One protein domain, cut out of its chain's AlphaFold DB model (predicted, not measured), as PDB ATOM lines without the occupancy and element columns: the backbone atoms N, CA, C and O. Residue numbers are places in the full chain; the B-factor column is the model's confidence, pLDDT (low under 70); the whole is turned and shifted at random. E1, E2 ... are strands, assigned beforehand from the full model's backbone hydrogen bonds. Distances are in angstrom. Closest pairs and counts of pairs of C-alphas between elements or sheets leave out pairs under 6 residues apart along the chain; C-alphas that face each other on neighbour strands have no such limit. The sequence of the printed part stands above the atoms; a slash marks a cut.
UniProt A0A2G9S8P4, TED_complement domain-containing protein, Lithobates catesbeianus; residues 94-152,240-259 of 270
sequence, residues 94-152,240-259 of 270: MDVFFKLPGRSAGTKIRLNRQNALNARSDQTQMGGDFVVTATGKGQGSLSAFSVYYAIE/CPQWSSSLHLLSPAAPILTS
ATOM      1  N   MET A  94      39.874  29.742  78.039       91.50
ATOM      2  CA  MET A  94      41.162  30.330  77.665       91.50
ATOM      3  C   MET A  94      41.889  30.915  78.875       91.50
ATOM      4  O   MET A  94      41.333  31.712  79.625       91.50
ATOM      5  N   ASP A  95      43.151  30.544  79.044       93.75
ATOM      6  CA  ASP A  95      44.099  31.176  79.955       93.75
ATOM      7  C   ASP A  95      44.880  32.254  79.201       93.75
ATOM      8  O   ASP A  95      45.507  31.966  78.181       93.75
ATOM      9  N   VAL A  96      44.870  33.480  79.721       93.50
ATOM     10  CA  VAL A  96      45.639  34.608  79.189       93.50
ATOM     11  C   VAL A  96      46.633  35.077  80.241       93.50
ATOM     12  O   VAL A  96      46.265  35.363  81.379       93.50
ATOM     13  N   PHE A  97      47.901  35.155  79.868       93.44
ATOM     14  CA  PHE A  97      48.987  35.629  80.711       93.44
ATOM     15  C   PHE A  97      49.571  36.921  80.146       93.44
ATOM     16  O   PHE A  97      49.890  36.993  78.961       93.44
ATOM     17  N   PHE A  98      49.736  37.918  81.012       91.12
ATOM     18  CA  PHE A  98      50.285  39.228  80.691       91.12
ATOM     19  C   PHE A  98      51.578  39.454  81.463       91.12
ATOM     20  O   PHE A  98      51.598  39.397  82.694       91.12
ATOM     21  N   LYS A  99      52.646  39.787  80.746       90.12
ATOM     22  CA  LYS A  99      53.879  40.304  81.333       90.12
ATOM     23  C   LYS A  99      54.037  41.758  80.916       90.12
ATOM     24  O   LYS A  99      54.400  42.038  79.777       90.12
ATOM     25  N   LEU A 100      53.712  42.661  81.838       88.94
ATOM     26  CA  LEU A 100      53.804  44.102  81.624       88.94
ATOM     27  C   LEU A 100      55.203  44.622  81.992       88.94
ATOM     28  O   LEU A 100      55.818  44.101  82.929       88.94
ATOM     29  N   PRO A 101      55.697  45.663  81.301       86.38
ATOM     30  CA  PRO A 101      56.949  46.318  81.656       86.38
ATOM     31  C   PRO A 101      56.877  46.888  83.077       86.38
ATOM     32  O   PRO A 101      55.822  47.329  83.532       86.38
ATOM     33  N   GLY A 102      58.002  46.850  83.794       82.81
ATOM     34  CA  GLY A 102      58.110  47.371  85.163       82.81
ATOM     35  C   GLY A 102      57.526  46.473  86.262       82.81
ATOM     36  O   GLY A 102      57.609  46.838  87.432       82.81
ATOM     37  N   ARG A 103      56.972  45.295  85.931       84.12
ATOM     38  CA  ARG A 103      56.435  44.341  86.918       84.12
ATOM     39  C   ARG A 103      57.229  43.037  86.940       84.12
ATOM     40  O   ARG A 103      57.479  42.428  85.903       84.12
ATOM     41  N   SER A 104      57.606  42.595  88.141       80.69
ATOM     42  CA  SER A 104      58.309  41.323  88.354       80.69
ATOM     43  C   SER A 104      57.382  40.111  88.212       80.69
ATOM     44  O   SER A 104      57.789  39.089  87.662       80.69
ATOM     45  N   ALA A 105      56.128  40.234  88.657       86.56
ATOM     46  CA  ALA A 105      55.094  39.216  88.505       86.56
ATOM     47  C   ALA A 105      54.209  39.503  87.282       86.56
ATOM     48  O   ALA A 105      53.829  40.648  87.033       86.56
ATOM     49  N   GLY A 106      53.867  38.454  86.531       87.81
ATOM     50  CA  GLY A 106      52.875  38.536  85.458       87.81
ATOM     51  C   GLY A 106      51.452  38.289  85.961       87.81
ATOM     52  O   GLY A 106      51.245  37.620  86.974       87.81
ATOM     53  N   THR A 107      50.469  38.803  85.228       90.56
ATOM     54  CA  THR A 107      49.039  38.667  85.536       90.56
ATOM     55  C   THR A 107      48.458  37.494  84.750       90.56
ATOM     56  O   THR A 107      48.590  37.452  83.529       90.56
ATOM     57  N   LYS A 108      47.782  36.551  85.418       92.06
ATOM     58  CA  LYS A 108      47.071  35.440  84.763       92.06
ATOM     59  C   LYS A 108      45.559  35.631  84.881       92.06
ATOM     60  O   LYS A 108      45.049  35.882  85.969       92.06
ATOM     61  N   ILE A 109      44.846  35.486  83.769       92.12
ATOM     62  CA  ILE A 109      43.394  35.641  83.667       92.12
ATOM     63  C   ILE A 109      42.809  34.388  83.026       92.12
ATOM     64  O   ILE A 109      43.205  34.012  81.926       92.12
ATOM     65  N   ARG A 110      41.822  33.777  83.689       92.81
ATOM     66  CA  ARG A 110      41.018  32.702  83.102       92.81
ATOM     67  C   ARG A 110      39.738  33.273  82.511       92.81
ATOM     68  O   ARG A 110      38.920  33.824  83.247       92.81
ATOM     69  N   LEU A 111      39.550  33.090  81.213       91.75
ATOM     70  CA  LEU A 111      38.308  33.365  80.506       91.75
ATOM     71  C   LEU A 111      37.520  32.069  80.341       91.75
ATOM     72  O   LEU A 111      38.060  31.043  79.922       91.75
ATOM     73  N   ASN A 112      36.252  32.122  80.716       91.25
ATOM     74  CA  ASN A 112      35.279  31.055  80.571       91.25
ATOM     75  C   ASN A 112      33.918  31.643  80.200       91.25
ATOM     76  O   ASN A 112      33.726  32.859  80.175       91.25
ATOM     77  N   ARG A 113      32.938  30.782  79.936       85.69
ATOM     78  CA  ARG A 113      31.592  31.235  79.564       85.69
ATOM     79  C   ARG A 113      30.919  32.080  80.653       85.69
ATOM     80  O   ARG A 113      30.166  32.992  80.331       85.69
ATOM     81  N   GLN A 114      31.191  31.793  81.925       86.81
ATOM     82  CA  GLN A 114      30.591  32.490  83.064       86.81
ATOM     83  C   GLN A 114      31.116  33.922  83.213       86.81
ATOM     84  O   GLN A 114      30.411  34.776  83.743       86.81
ATOM     85  N   ASN A 115      32.341  34.192  82.760       88.12
ATOM     86  CA  ASN A 115      32.989  35.492  82.897       88.12
ATOM     87  C   ASN A 115      33.344  36.157  81.556       88.12
ATOM     88  O   ASN A 115      34.043  37.168  81.558       88.12
ATOM     89  N   ALA A 116      32.832  35.630  80.438       82.31
ATOM     90  CA  ALA A 116      33.136  36.075  79.076       82.31
ATOM     91  C   ALA A 116      32.876  37.571  78.845       82.31
ATOM     92  O   ALA A 116      33.596  38.217  78.091       82.31
ATOM     93  N   LEU A 117      31.848  38.115  79.505       80.69
ATOM     94  CA  LEU A 117      31.432  39.514  79.377       80.69
ATOM     95  C   LEU A 117      32.102  40.442  80.404       80.69
ATOM     96  O   LEU A 117      31.887  41.651  80.376       80.69
ATOM     97  N   ASN A 118      32.924  39.903  81.308       86.31
ATOM     98  CA  ASN A 118      33.597  40.701  82.325       86.31
ATOM     99  C   ASN A 118      34.857  41.332  81.731       86.31
ATOM    100  O   ASN A 118      35.897  40.677  81.630       86.31
ATOM    101  N   ALA A 119      34.770  42.616  81.384       85.12
ATOM    102  CA  ALA A 119      35.915  43.391  80.923       85.12
ATOM    103  C   ALA A 119      37.035  43.410  81.979       85.12
ATOM    104  O   ALA A 119      36.786  43.557  83.179       85.12
ATOM    105  N   ARG A 120      38.284  43.254  81.525       87.62
ATOM    106  CA  ARG A 120      39.493  43.284  82.359       87.62
ATOM    107  C   ARG A 120      40.436  44.351  81.822       87.62
ATOM    108  O   ARG A 120      40.684  44.393  80.620       87.62
ATOM    109  N   SER A 121      40.965  45.184  82.710       87.19
ATOM    110  CA  SER A 121      41.903  46.254  82.373       87.19
ATOM    111  C   SER A 121      43.088  46.242  83.324       87.19
ATOM    112  O   SER A 121      42.921  45.972  84.513       87.19
ATOM    113  N   ASP A 122      44.260  46.590  82.810       85.50
ATOM    114  CA  ASP A 122      45.474  46.791  83.592       85.50
ATOM    115  C   ASP A 122      46.236  47.992  83.013       85.50
ATOM    116  O   ASP A 122      46.137  48.267  81.816       85.50
ATOM    117  N   GLN A 123      46.954  48.728  83.857       84.44
ATOM    118  CA  GLN A 123      47.679  49.941  83.472       84.44
ATOM    119  C   GLN A 123      49.166  49.795  83.790       84.44
ATOM    120  O   GLN A 123      49.552  49.247  84.825       84.44
ATOM    121  N   THR A 124      50.021  50.305  82.911       84.50
ATOM    122  CA  THR A 124      51.473  50.318  83.111       84.50
ATOM    123  C   THR A 124      52.088  51.597  82.554       84.50
ATOM    124  O   THR A 124      51.417  52.365  81.865       84.50
ATOM    125  N   GLN A 125      53.358  51.836  82.879       80.38
ATOM    126  CA  GLN A 125      54.107  52.966  82.346       80.38
ATOM    127  C   GLN A 125      54.298  52.817  80.833       80.38
ATOM    128  O   GLN A 125      54.505  51.718  80.315       80.38
ATOM    129  N   MET A 126      54.220  53.945  80.129       74.69
ATOM    130  CA  MET A 126      54.409  54.003  78.684       74.69
ATOM    131  C   MET A 126      55.877  53.734  78.317       74.69
ATOM    132  O   MET A 126      56.780  54.133  79.047       74.69
ATOM    133  N   GLY A 127      56.114  53.093  77.168       70.75
ATOM    134  CA  GLY A 127      57.464  52.945  76.604       70.75
ATOM    135  C   GLY A 127      58.180  51.624  76.899       70.75
ATOM    136  O   GLY A 127      59.406  51.587  76.872       70.75
ATOM    137  N   GLY A 128      57.448  50.535  77.154       76.94
ATOM    138  CA  GLY A 128      58.027  49.195  77.264       76.94
ATOM    139  C   GLY A 128      57.203  48.138  76.538       76.94
ATOM    140  O   GLY A 128      55.973  48.213  76.506       76.94
ATOM    141  N   ASP A 129      57.889  47.140  75.988       81.50
ATOM    142  CA  ASP A 129      57.235  45.994  75.367       81.50
ATOM    143  C   ASP A 129      56.528  45.150  76.432       81.50
ATOM    144  O   ASP A 129      57.049  44.909  77.527       81.50
ATOM    145  N   PHE A 130      55.331  44.674  76.100       85.25
ATOM    146  CA  PHE A 130      54.595  43.713  76.909       85.25
ATOM    147  C   PHE A 130      54.407  42.414  76.133       85.25
ATOM    148  O   PHE A 130      54.328  42.401  74.906       85.25
ATOM    149  N   VAL A 131      54.330  41.305  76.865       88.19
ATOM    150  CA  VAL A 131      54.111  39.976  76.284       88.19
ATOM    151  C   VAL A 131      52.742  39.473  76.704       88.19
ATOM    152  O   VAL A 131      52.401  39.508  77.890       88.19
ATOM    153  N   VAL A 132      51.981  38.976  75.729       90.94
ATOM    154  CA  VAL A 132      50.692  38.323  75.959       90.94
ATOM    155  C   VAL A 132      50.741  36.903  75.431       90.94
ATOM    156  O   VAL A 132      51.000  36.673  74.251       90.94
ATOM    157  N   THR A 133      50.447  35.956  76.312       91.56
ATOM    158  CA  THR A 133      50.370  34.538  75.974       91.56
ATOM    159  C   THR A 133      48.951  34.061  76.208       91.56
ATOM    160  O   THR A 133      48.445  34.164  77.321       91.56
ATOM    161  N   ALA A 134      48.313  33.522  75.173       93.12
ATOM    162  CA  ALA A 134      46.982  32.942  75.270       93.12
ATOM    163  C   ALA A 134      47.020  31.453  74.937       93.12
ATOM    164  O   ALA A 134      47.612  31.042  73.939       93.12
ATOM    165  N   THR A 135      46.382  30.649  75.778       92.50
ATOM    166  CA  THR A 135      46.332  29.188  75.658       92.50
ATOM    167  C   THR A 135      44.934  28.687  75.979       92.50
ATOM    168  O   THR A 135      44.282  29.242  76.857       92.50
ATOM    169  N   GLY A 136      44.479  27.620  75.329       90.88
ATOM    170  CA  GLY A 136      43.157  27.039  75.577       90.88
ATOM    171  C   GLY A 136      42.304  27.041  74.321       90.88
ATOM    172  O   GLY A 136      42.831  26.792  73.245       90.88
ATOM    173  N   LYS A 137      41.000  27.282  74.447       88.88
ATOM    174  CA  LYS A 137      40.051  27.303  73.329       88.88
ATOM    175  C   LYS A 137      39.108  28.497  73.412       88.88
ATOM    176  O   LYS A 137      38.759  28.953  74.500       88.88
ATOM    177  N   GLY A 138      38.669  28.957  72.249       83.44
ATOM    178  CA  GLY A 138      37.814  30.128  72.094       83.44
ATOM    179  C   GLY A 138      38.571  31.312  71.506       83.44
ATOM    180  O   GLY A 138      39.711  31.190  71.060       83.44
ATOM    181  N   GLN A 139      37.902  32.458  71.492       79.19
ATOM    182  CA  GLN A 139      38.399  33.700  70.921       79.19
ATOM    183  C   GLN A 139      38.183  34.828  71.930       79.19
ATOM    184  O   GLN A 139      37.155  34.882  72.604       79.19
ATOM    185  N   GLY A 140      39.150  35.736  72.023       79.75
ATOM    186  CA  GLY A 140      39.054  36.941  72.838       79.75
ATOM    187  C   GLY A 140      39.592  38.155  72.094       79.75
ATOM    188  O   GLY A 140      40.314  38.019  71.105       79.75
ATOM    189  N   SER A 141      39.234  39.340  72.583       79.94
ATOM    190  CA  SER A 141      39.753  40.614  72.088       79.94
ATOM    191  C   SER A 141      40.637  41.254  73.152       79.94
ATOM    192  O   SER A 141      40.260  41.319  74.322       79.94
ATOM    193  N   LEU A 142      41.813  41.723  72.738       84.44
ATOM    194  CA  LEU A 142      42.727  42.496  73.569       84.44
ATOM    195  C   LEU A 142      42.889  43.893  72.976       84.44
ATOM    196  O   LEU A 142      43.144  44.036  71.779       84.44
ATOM    197  N   SER A 143      42.806  44.913  73.830       79.81
ATOM    198  CA  SER A 143      43.090  46.291  73.441       79.81
ATOM    199  C   SER A 143      44.134  46.935  74.336       79.81
ATOM    200  O   SER A 143      43.991  46.936  75.554       79.81
ATOM    201  N   ALA A 144      45.174  47.482  73.706       81.31
ATOM    202  CA  ALA A 144      46.196  48.304  74.335       81.31
ATOM    203  C   ALA A 144      46.102  49.717  73.754       81.31
ATOM    204  O   ALA A 144      45.988  49.881  72.537       81.31
ATOM    205  N   PHE A 145      46.117  50.717  74.627       77.75
ATOM    206  CA  PHE A 145      46.114  52.125  74.258       77.75
ATOM    207  C   PHE A 145      46.996  52.892  75.237       77.75
ATOM    208  O   PHE A 145      47.048  52.572  76.426       77.75
ATOM    209  N   SER A 146      47.701  53.893  74.724       75.50
ATOM    210  CA  SER A 146      48.482  54.818  75.534       75.50
ATOM    211  C   SER A 146      47.768  56.150  75.581       75.50
ATOM    212  O   SER A 146      47.361  56.681  74.549       75.50
ATOM    213  N   VAL A 147      47.653  56.694  76.780       76.69
ATOM    214  CA  VAL A 147      47.168  58.048  76.992       76.69
ATOM    215  C   VAL A 147      48.364  58.910  77.355       76.69
ATOM    216  O   VAL A 147      49.074  58.593  78.309       76.69
ATOM    217  N   TYR A 148      48.583  59.986  76.608       74.31
ATOM    218  CA  TYR A 148      49.611  60.972  76.920       74.31
ATOM    219  C   TYR A 148      49.200  62.361  76.427       74.31
ATOM    220  O   TYR A 148      48.248  62.528  75.663       74.31
ATOM    221  N   TYR A 149      49.938  63.366  76.883       75.12
ATOM    222  CA  TYR A 149      49.801  64.730  76.399       75.12
ATOM    223  C   TYR A 149      50.630  64.911  75.131       75.12
ATOM    224  O   TYR A 149      51.860  64.840  75.184       75.12
ATOM    225  N   ALA A 150      49.964  65.114  73.997       68.44
ATOM    226  CA  ALA A 150      50.638  65.419  72.744       68.44
ATOM    227  C   ALA A 150      50.790  66.935  72.590       68.44
ATOM    228  O   ALA A 150      49.855  67.690  72.859       68.44
ATOM    229  N   ILE A 151      51.962  67.370  72.127       73.56
ATOM    230  CA  ILE A 151      52.121  68.709  71.558       73.56
ATOM    231  C   ILE A 151      51.665  68.598  70.105       73.56
ATOM    232  O   ILE A 151      52.264  67.845  69.337       73.56
ATOM    233  N   GLU A 152      50.602  69.313  69.741       65.88
ATOM    234  CA  GLU A 152      50.086  69.308  68.371       65.88
ATOM    235  C   GLU A 152      51.143  69.803  67.380       65.88
ATOM    236  O   GLU A 152      51.749  70.867  67.556       65.88
ATOM    237  N   CYS A 240      45.454  63.096  74.373       40.31
ATOM    238  CA  CYS A 240      45.495  62.280  73.172       40.31
ATOM    239  C   CYS A 240      45.595  60.799  73.555       40.31
ATOM    240  O   CYS A 240      46.619  60.357  74.088       40.31
ATOM    241  N   PRO A 241      44.565  59.984  73.283       35.59
ATOM    242  CA  PRO A 241      44.763  58.550  73.206       35.59
ATOM    243  C   PRO A 241      45.500  58.255  71.888       35.59
ATOM    244  O   PRO A 241      44.899  58.326  70.823       35.59
ATOM    245  N   GLN A 242      46.794  57.919  71.917       37.25
ATOM    246  CA  GLN A 242      47.454  57.355  70.729       37.25
ATOM    247  C   GLN A 242      47.192  55.860  70.682       37.25
ATOM    248  O   GLN A 242      47.394  55.125  71.656       37.25
ATOM    249  N   TRP A 243      46.735  55.416  69.522       35.50
ATOM    250  CA  TRP A 243      46.373  54.033  69.290       35.50
ATOM    251  C   TRP A 243      47.541  53.351  68.596       35.50
ATOM    252  O   TRP A 243      47.906  53.711  67.479       35.50
ATOM    253  N   SER A 244      48.129  52.344  69.240       30.97
ATOM    254  CA  SER A 244      48.944  51.381  68.513       30.97
ATOM    255  C   SER A 244      48.007  50.433  67.762       30.97
ATOM    256  O   SER A 244      47.076  49.846  68.326       30.97
ATOM    257  N   SER A 245      48.227  50.301  66.454       24.91
ATOM    258  CA  SER A 245      47.517  49.357  65.593       24.91
ATOM    259  C   SER A 245      47.943  47.930  65.937       24.91
ATOM    260  O   SER A 245      48.779  47.330  65.271       24.91
ATOM    261  N   SER A 246      47.433  47.370  67.030       32.03
ATOM    262  CA  SER A 246      47.640  45.958  67.350       32.03
ATOM    263  C   SER A 246      46.378  45.394  67.990       32.03
ATOM    264  O   SER A 246      46.150  45.476  69.199       32.03
ATOM    265  N   LEU A 247      45.511  44.855  67.133       30.73
ATOM    266  CA  LEU A 247      44.553  43.829  67.510       30.73
ATOM    267  C   LEU A 247      45.181  42.493  67.152       30.73
ATOM    268  O   LEU A 247      45.419  42.201  65.983       30.73
ATOM    269  N   HIS A 248      45.438  41.685  68.168       44.62
ATOM    270  CA  HIS A 248      45.763  40.289  67.958       44.62
ATOM    271  C   HIS A 248      44.558  39.466  68.374       44.62
ATOM    272  O   HIS A 248      44.158  39.469  69.539       44.62
ATOM    273  N   LEU A 249      43.968  38.778  67.399       42.09
ATOM    274  CA  LEU A 249      43.021  37.719  67.681       42.09
ATOM    275  C   LEU A 249      43.803  36.579  68.331       42.09
ATOM    276  O   LEU A 249      44.636  35.939  67.692       42.09
ATOM    277  N   LEU A 250      43.579  36.362  69.620       42.00
ATOM    278  CA  LEU A 250      44.267  35.309  70.346       42.00
ATOM    279  C   LEU A 250      43.584  33.978  70.000       42.00
ATOM    280  O   LEU A 250      42.452  33.733  70.410       42.00
ATOM    281  N   SER A 251      44.252  33.157  69.184       37.06
ATOM    282  CA  SER A 251      43.848  31.788  68.840       37.06
ATOM    283  C   SER A 251      44.981  30.805  69.161       37.06
ATOM    284  O   SER A 251      46.154  31.181  69.097       37.06
ATOM    285  N   PRO A 252      44.678  29.547  69.522       34.53
ATOM    286  CA  PRO A 252      45.650  28.632  70.098       34.53
ATOM    287  C   PRO A 252      46.376  27.867  68.985       34.53
ATOM    288  O   PRO A 252      46.084  26.709  68.709       34.53
ATOM    289  N   ALA A 253      47.327  28.532  68.332       30.22
ATOM    290  CA  ALA A 253      48.393  27.897  67.561       30.22
ATOM    291  C   ALA A 253      49.591  28.866  67.477       30.22
ATOM    292  O   ALA A 253      49.666  29.686  66.571       30.22
ATOM    293  N   ALA A 254      50.501  28.741  68.458       29.52
ATOM    294  CA  ALA A 254      51.795  29.429  68.640       29.52
ATOM    295  C   ALA A 254      51.781  30.939  69.014       29.52
ATOM    296  O   ALA A 254      51.446  31.776  68.180       29.52
ATOM    297  N   PRO A 255      52.241  31.330  70.230       35.34
ATOM    298  CA  PRO A 255      52.375  32.733  70.613       35.34
ATOM    299  C   PRO A 255      53.843  33.149  70.816       35.34
ATOM    300  O   PRO A 255      54.477  32.784  71.803       35.34
ATOM    301  N   ILE A 256      54.357  33.996  69.927       33.44
ATOM    302  CA  ILE A 256      55.315  35.046  70.295       33.44
ATOM    303  C   ILE A 256      54.798  36.308  69.609       33.44
ATOM    304  O   ILE A 256      55.053  36.533  68.431       33.44
ATOM    305  N   LEU A 257      53.996  37.091  70.326       39.91
ATOM    306  CA  LEU A 257      53.560  38.403  69.864       39.91
ATOM    307  C   LEU A 257      54.368  39.448  70.627       39.91
ATOM    308  O   LEU A 257      54.052  39.786  71.765       39.91
ATOM    309  N   THR A 258      55.450  39.910  70.007       34.69
ATOM    310  CA  THR A 258      56.167  41.121  70.408       34.69
ATOM    311  C   THR A 258      55.510  42.290  69.682       34.69
ATOM    312  O   THR A 258      55.693  42.433  68.471       34.69
ATOM    313  N   SER A 259      54.704  43.105  70.365       42.56
ATOM    314  CA  SER A 259      54.239  44.353  69.753       42.56
ATOM    315  C   SER A 259      55.401  45.343  69.759       42.56
ATOM    316  O   SER A 259      55.728  45.886  70.809       42.56
TER     317      SER A 259
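What this domain is: This is residues 94 to 152 and 240 to 259 of the 270 residues of the protein "TED_complement domain-containing protein" of Lithobates catesbeianus (UniProt A0A2G9S8P4). Little regular structure is present: a small three-stranded antiparallel sheet, E2 - E1 - E3, lies toward one end, and the small strand pair E4 and E5 lies toward the other, with long unnamed loops between and around them. The printed part has 79 residues, 27 of them in named elements, with five strands in the order E1 to E5 and no named helix; the class is all strand. It is only just compact, close to loose, with a radius of gyration of the C-alphas of 13.7 A, and elongated, 43 by 26 by 20 A.

Where its parts are: E1, residues 94 to 99, begins at C-alpha 94 (41.162, 30.330, 77.665) and measures 16.6 A. E2 is residues 107 to 112, 16.5 A; E3 131 to 137, 19.2 A; E4 146 to 150, 11.2 A. E5, 240 to 242, 5.8 A, ends at (47.454, 57.355, 70.729).

How they stand to each other: E1 and E2 form a hairpin at 163 degrees, N 96 and O 109 2.8 A apart. E1 and E3 are antiparallel at 172 degrees, N 97 to O 133 2.8 A. E4 and E5 are antiparallel at 130 degrees, N 242 to O 146 3.0 A. E3 and E4 are apart.

The domain as a whole: Residues 153 to 239 are not printed; C-alphas 152 and 240 are 9.7 A apart. The link E2 to E3 is long. Confidence is under 70 at 150, 152 and 240 to 259.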